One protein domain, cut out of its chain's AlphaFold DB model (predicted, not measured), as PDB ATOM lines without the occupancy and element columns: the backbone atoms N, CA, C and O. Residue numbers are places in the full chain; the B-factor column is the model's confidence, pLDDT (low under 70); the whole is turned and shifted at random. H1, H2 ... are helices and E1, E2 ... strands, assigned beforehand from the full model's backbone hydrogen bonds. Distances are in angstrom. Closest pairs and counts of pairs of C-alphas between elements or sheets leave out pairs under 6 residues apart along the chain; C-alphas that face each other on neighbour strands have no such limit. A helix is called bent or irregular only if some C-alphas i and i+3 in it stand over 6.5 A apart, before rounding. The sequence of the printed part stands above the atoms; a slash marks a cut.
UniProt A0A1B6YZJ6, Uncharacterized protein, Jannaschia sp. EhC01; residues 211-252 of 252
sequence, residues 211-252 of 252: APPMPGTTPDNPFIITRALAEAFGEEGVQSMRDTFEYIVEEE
ATOM      1  N   ALA A 211     -23.680 -58.342  24.920       58.41
ATOM      2  CA  ALA A 211     -25.056 -58.142  25.349       58.41
ATOM      3  C   ALA A 211     -25.910 -58.052  24.082       58.41
ATOM      4  O   ALA A 211     -25.516 -57.307  23.173       58.41
ATOM      5  N   PRO A 212     -27.003 -58.835  23.965       58.44
ATOM      6  CA  PRO A 212     -27.816 -58.793  22.764       58.44
ATOM      7  C   PRO A 212     -28.113 -57.318  22.491       58.44
ATOM      8  O   PRO A 212     -28.477 -56.604  23.435       58.44
ATOM      9  N   PRO A 213     -27.840 -56.833  21.265       68.25
ATOM     10  CA  PRO A 213     -27.862 -55.406  20.977       68.25
ATOM     11  C   PRO A 213     -29.179 -54.849  21.491       68.25
ATOM     12  O   PRO A 213     -30.213 -55.468  21.244       68.25
ATOM     13  N   MET A 214     -29.170 -53.742  22.241       80.19
ATOM     14  CA  MET A 214     -30.428 -53.175  22.735       80.19
ATOM     15  C   MET A 214     -31.404 -53.017  21.558       80.19
ATOM     16  O   MET A 214     -30.959 -52.613  20.476       80.19
ATOM     17  N   PRO A 215     -32.701 -53.335  21.722       86.69
ATOM     18  CA  PRO A 215     -33.670 -53.135  20.654       86.69
ATOM     19  C   PRO A 215     -33.544 -51.724  20.077       86.69
ATOM     20  O   PRO A 215     -33.461 -50.745  20.814       86.69
ATOM     21  N   GLY A 216     -33.453 -51.641  18.757       85.81
ATOM     22  CA  GLY A 216     -33.281 -50.406  18.007       85.81
ATOM     23  C   GLY A 216     -31.846 -49.934  17.795       85.81
ATOM     24  O   GLY A 216     -31.661 -48.871  17.209       85.81
ATOM     25  N   THR A 217     -30.838 -50.708  18.215       86.88
ATOM     26  CA  THR A 217     -29.409 -50.409  17.965       86.88
ATOM     27  C   THR A 217     -28.815 -51.146  16.762       86.88
ATOM     28  O   THR A 217     -27.721 -50.805  16.320       86.88
ATOM     29  N   THR A 218     -29.521 -52.137  16.201       87.06
ATOM     30  CA  THR A 218     -29.106 -52.840  14.973       87.06
ATOM     31  C   THR A 218     -30.302 -53.096  14.046       87.06
ATOM     32  O   THR A 218     -31.421 -53.228  14.545       87.06
ATOM     33  N   PRO A 219     -30.093 -53.218  12.716       88.06
ATOM     34  CA  PRO A 219     -31.171 -53.531  11.771       88.06
ATOM     35  C   PRO A 219     -31.876 -54.862  12.063       88.06
ATOM     36  O   PRO A 219     -33.076 -54.982  11.832       88.06
ATOM     37  N   ASP A 220     -31.133 -55.844  12.580       86.88
ATOM     38  CA  ASP A 220     -31.628 -57.195  12.862       86.88
ATOM     39  C   ASP A 220     -32.320 -57.306  14.237       86.88
ATOM     40  O   ASP A 220     -32.905 -58.341  14.551       86.88
ATOM     41  N   ASN A 221     -32.283 -56.241  15.050       86.69
ATOM     42  CA  ASN A 221     -33.028 -56.129  16.305       86.69
ATOM     43  C   ASN A 221     -33.648 -54.726  16.448       86.69
ATOM     44  O   ASN A 221     -33.160 -53.927  17.254       86.69
ATOM     45  N   PRO A 222     -34.676 -54.377  15.655       92.88
ATOM     46  CA  PRO A 222     -35.313 -53.068  15.726       92.88
ATOM     47  C   PRO A 222     -36.154 -52.914  17.000       92.88
ATOM     48  O   PRO A 222     -36.650 -53.887  17.567       92.88
ATOM     49  N   PHE A 223     -36.364 -51.675  17.436       93.81
ATOM     50  CA  PHE A 223     -37.345 -51.373  18.470       93.81
ATOM     51  C   PHE A 223     -38.747 -51.433  17.850       93.81
ATOM     52  O   PHE A 223     -39.026 -50.734  16.873       93.81
ATOM     53  N   ILE A 224     -39.621 -52.280  18.392       95.06
ATOM     54  CA  ILE A 224     -40.966 -52.482  17.845       95.06
ATOM     55  C   ILE A 224     -41.961 -51.593  18.588       95.06
ATOM     56  O   ILE A 224     -42.219 -51.782  19.779       95.06
ATOM     57  N   ILE A 225     -42.553 -50.643  17.871       94.88
ATOM     58  CA  ILE A 225     -43.667 -49.841  18.372       94.88
ATOM     59  C   ILE A 225     -44.955 -50.565  17.990       94.88
ATOM     60  O   ILE A 225     -45.408 -50.506  16.849       94.88
ATOM     61  N   THR A 226     -45.538 -51.270  18.954       95.81
ATOM     62  CA  THR A 226     -46.854 -51.894  18.779       95.81
ATOM     63  C   THR A 226     -47.960 -50.859  18.943       95.81
ATOM     64  O   THR A 226     -47.797 -49.865  19.656       95.81
ATOM     65  N   ARG A 227     -49.141 -51.129  18.380       94.38
ATOM     66  CA  ARG A 227     -50.340 -50.312  18.616       94.38
ATOM     67  C   ARG A 227     -50.626 -50.067  20.105       94.38
ATOM     68  O   ARG A 227     -50.932 -48.943  20.488       94.38
ATOM     69  N   ALA A 228     -50.498 -51.093  20.950       93.56
ATOM     70  CA  ALA A 228     -50.726 -50.960  22.391       93.56
ATOM     71  C   ALA A 228     -49.716 -50.008  23.053       93.56
ATOM     72  O   ALA A 228     -50.079 -49.223  23.928       93.56
ATOM     73  N   LEU A 229     -48.456 -50.051  22.610       91.31
ATOM     74  CA  LEU A 229     -47.417 -49.139  23.080       91.31
ATOM     75  C   LEU A 229     -47.700 -47.705  22.609       91.31
ATOM     76  O   LEU A 229     -47.647 -46.776  23.412       91.31
ATOM     77  N   ALA A 230     -48.075 -47.524  21.342       94.50
ATOM     78  CA  ALA A 230     -48.435 -46.218  20.796       94.50
ATOM     79  C   ALA A 230     -49.644 -45.595  21.519       94.50
ATOM     80  O   ALA A 230     -49.624 -44.411  21.851       94.50
ATOM     81  N   GLU A 231     -50.670 -46.393  21.829       94.62
ATOM     82  CA  GLU A 231     -51.839 -45.951  22.600       94.62
ATOM     83  C   GLU A 231     -51.471 -45.566  24.045       94.62
ATOM     84  O   GLU A 231     -51.997 -44.584  24.568       94.62
ATOM     85  N   ALA A 232     -50.551 -46.298  24.687       95.81
ATOM     86  CA  ALA A 232     -50.128 -46.031  26.063       95.81
ATOM     87  C   ALA A 232     -49.275 -44.758  26.204       95.81
ATOM     88  O   ALA A 232     -49.387 -44.053  27.208       95.81
ATOM     89  N   PHE A 233     -48.426 -44.472  25.216       94.06
ATOM     90  CA  PHE A 233     -47.449 -43.381  25.276       94.06
ATOM     91  C   PHE A 233     -47.861 -42.127  24.484       94.06
ATOM     92  O   PHE A 233     -47.275 -41.061  24.682       94.06
ATOM     93  N   GLY A 234     -48.883 -42.224  23.628       95.50
ATOM     94  CA  GLY A 234     -49.360 -41.121  22.795       95.50
ATOM     95  C   GLY A 234     -48.347 -40.673  21.734       95.50
ATOM     96  O   GLY A 234     -47.234 -41.188  21.642       95.50
ATOM     97  N   GLU A 235     -48.726 -39.686  20.916       94.69
ATOM     98  CA  GLU A 235     -47.890 -39.221  19.795       94.69
ATOM     99  C   GLU A 235     -46.522 -38.685  20.240       94.69
ATOM    100  O   GLU A 235     -45.516 -38.964  19.594       94.69
ATOM    101  N   GLU A 236     -46.466 -37.952  21.355       94.69
ATOM    102  CA  GLU A 236     -45.215 -37.391  21.877       94.69
ATOM    103  C   GLU A 236     -44.265 -38.491  22.370       94.69
ATOM    104  O   GLU A 236     -43.069 -38.458  22.077       94.69
ATOM    105  N   GLY A 237     -44.793 -39.513  23.052       93.00
ATOM    106  CA  GLY A 237     -43.996 -40.654  23.492       93.00
ATOM    107  C   GLY A 237     -43.508 -41.513  22.325       93.00
ATOM    108  O   GLY A 237     -42.343 -41.905  22.303       93.00
ATOM    109  N   VAL A 238     -44.350 -41.730  21.309       95.38
ATOM    110  CA  VAL A 238     -43.949 -42.404  20.061       95.38
ATOM    111  C   VAL A 238     -42.855 -41.614  19.342       95.38
ATOM    112  O   VAL A 238     -41.871 -42.200  18.893       95.38
ATOM    113  N   GLN A 239     -42.975 -40.286  19.265       95.25
ATOM    114  CA  GLN A 239     -41.944 -39.454  18.650       95.25
ATOM    115  C   GLN A 239     -40.625 -39.515  19.430       95.25
ATOM    116  O   GLN A 239     -39.569 -39.662  18.824       95.25
ATOM    117  N   SER A 240     -40.676 -39.505  20.763       94.81
ATOM    118  CA  SER A 240     -39.476 -39.676  21.585       94.81
ATOM    119  C   SER A 240     -38.792 -41.027  21.346       94.81
ATOM    120  O   SER A 240     -37.562 -41.079  21.317       94.81
ATOM    121  N   MET A 241     -39.550 -42.110  21.129       93.81
ATOM    122  CA  MET A 241     -38.986 -43.413  20.751       93.81
ATOM    123  C   MET A 241     -38.316 -43.350  19.371       93.81
ATOM    124  O   MET A 241     -37.200 -43.846  19.228       93.81
ATOM    125  N   ARG A 242     -38.941 -42.675  18.393       93.62
ATOM    126  CA  ARG A 242     -38.366 -42.422  17.056       93.62
ATOM    127  C   ARG A 242     -37.053 -41.659  17.084       93.62
ATOM    128  O   ARG A 242     -36.162 -41.957  16.297       93.62
ATOM    129  N   ASP A 243     -36.930 -40.711  17.999       94.56
ATOM    130  CA  ASP A 243     -35.718 -39.908  18.139       94.56
ATOM    131  C   ASP A 243     -34.610 -40.657  18.906       94.56
ATOM    132  O   ASP A 243     -33.434 -40.315  18.784       94.56
ATOM    133  N   THR A 244     -34.978 -41.666  19.703       93.75
ATOM    134  CA  THR A 244     -34.051 -42.420  20.563       93.75
ATOM    135  C   THR A 244     -33.445 -43.631  19.857       93.75
ATOM    136  O   THR A 244     -32.258 -43.905  20.031       93.75
ATOM    137  N   PHE A 245     -34.244 -44.377  19.091       93.56
ATOM    138  CA  PHE A 245     -33.823 -45.639  18.485       93.56
ATOM    139  C   PHE A 245     -33.526 -45.473  16.992       93.56
ATOM    140  O   PHE A 245     -34.320 -44.906  16.249       93.56
ATOM    141  N   GLU A 246     -32.384 -46.001  16.540       94.06
ATOM    142  CA  GLU A 246     -31.931 -45.887  15.145       94.06
ATOM    143  C   GLU A 246     -32.741 -46.790  14.201       94.06
ATOM    144  O   GLU A 246     -33.045 -46.408  13.070       94.06
ATOM    145  N   TYR A 247     -33.125 -47.977  14.677       94.69
ATOM    146  CA  TYR A 247     -33.872 -48.970  13.906       94.69
ATOM    147  C   TYR A 247     -35.235 -49.216  14.546       94.69
ATOM    148  O   TYR A 247     -35.318 -49.737  15.655       94.69
ATOM    149  N   ILE A 248     -36.319 -48.860  13.856       94.06
ATOM    150  CA  ILE A 248     -37.685 -48.981  14.379       94.06
ATOM    151  C   ILE A 248     -38.580 -49.689  13.375       94.06
ATOM    152  O   ILE A 248     -38.493 -49.446  12.170       94.06
ATOM    153  N   VAL A 249     -39.463 -50.536  13.895       94.94
ATOM    154  CA  VAL A 249     -40.570 -51.137  13.150       94.94
ATOM    155  C   VAL A 249     -41.870 -50.774  13.856       94.94
ATOM    156  O   VAL A 249     -41.989 -50.931  15.069       94.94
ATOM    157  N   GLU A 250     -42.842 -50.282  13.099       92.25
ATOM    158  CA  GLU A 250     -44.189 -50.016  13.601       92.25
ATOM    159  C   GLU A 250     -45.094 -51.174  13.175       92.25
ATOM    160  O   GLU A 250     -45.185 -51.490  11.988       92.25
ATOM    161  N   GLU A 251     -45.722 -51.835  14.149       90.88
ATOM    162  CA  GLU A 251     -46.739 -52.854  13.889       90.88
ATOM    163  C   GLU A 251     -48.122 -52.193  13.890       90.88
ATOM    164  O   GLU A 251     -48.536 -51.619  14.903       90.88
ATOM    165  N   GLU A 252     -48.812 -52.268  12.744       76.69
ATOM    166  CA  GLU A 252     -50.183 -51.759  12.554       76.69
ATOM    167  C   GLU A 252     -51.241 -52.517  13.380       76.69
ATOM    168  O   GLU A 252     -51.208 -53.770  13.416       76.69
TER     169      GLU A 252
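This is residues 211 to 252 of the 252 residues of an uncharacterized protein of Jannaschia sp. EhC01 (UniProt A0A1B6YZJ6). Two short parallel strands, E1 and E2, lie side by side as a small ribbon, and one sharply kinked helix, H1, leaves the end of E1 and folds back to the beginning of E2. Residues 211 to 222, a stretch with no named element, wind before E1 at the opposite end of the longest axis from the kink. The printed part has 42 residues, with one named helix and two named strands in the order E1, H1, E2; the sheet order is E1 = E2, parallel, and the class is mixed, helices and strands. The whole is compact, with a radius of gyration of the C-alphas of 10.2 A, and elongated in outline, spanning 29 by 18 by 14 A.

Pass residues 211 to 222 and look first at the two neighbour strands of the sheet, E1, residues 223 to 226, and E2, residues 248 to 251. They are parallel neighbours, with 21 degrees between their directions; the facing C-alphas 223 and 248 are 4.8 A apart, and 226 and 251 are 5.0 A apart. Look for N 225 and O 249 at 2.9 A, and for N 249 and O 223 at 3.0 A, both within hydrogen-bond range. Between the strands along the chain comes H1, residues 227 to 244, with a kink of 113 degrees near residue 235. H1 is irregular: C-alphas 232 and 235 are 9.5 A apart, against about 5 A in a regular helix. In its backbone, 12 of 14 O i to N i+4 pairs are within hydrogen-bond range. The closest C-alphas of E1 and H1 are those of Ile 225 and Val 238, 7.6 A apart. Those of H1 and E2 are Arg 227 and Glu 251, at 6.5 A. E1, H1 and E2 form a strand-helix-strand unit, two parallel neighbour strands with a helix between them along the chain, and its crossover is right-handed.

Find C-alpha 223 at (-37.345, -51.373, 18.470), where E1 begins; it runs 9.5 A to C-alpha 226. H1 begins at C-alpha 227, at (-50.340, -50.312, 18.616), and measures 18.2 A from there to C-alpha 244. E2 runs 9.9 A from C-alpha 248 to C-alpha 251, at (-46.739, -52.854, 13.889).

The C-alphas farthest apart are those of Ala 211 and Glu 235, at 30.2 A. The printed part has no cut and ends at Glu 252, the chain's last residue. The links E1 to H1 and H1 to E2 are both tight. The mean pLDDT of the printed part is 89.9; look for low confidence, under 70, at residues 211 to 213.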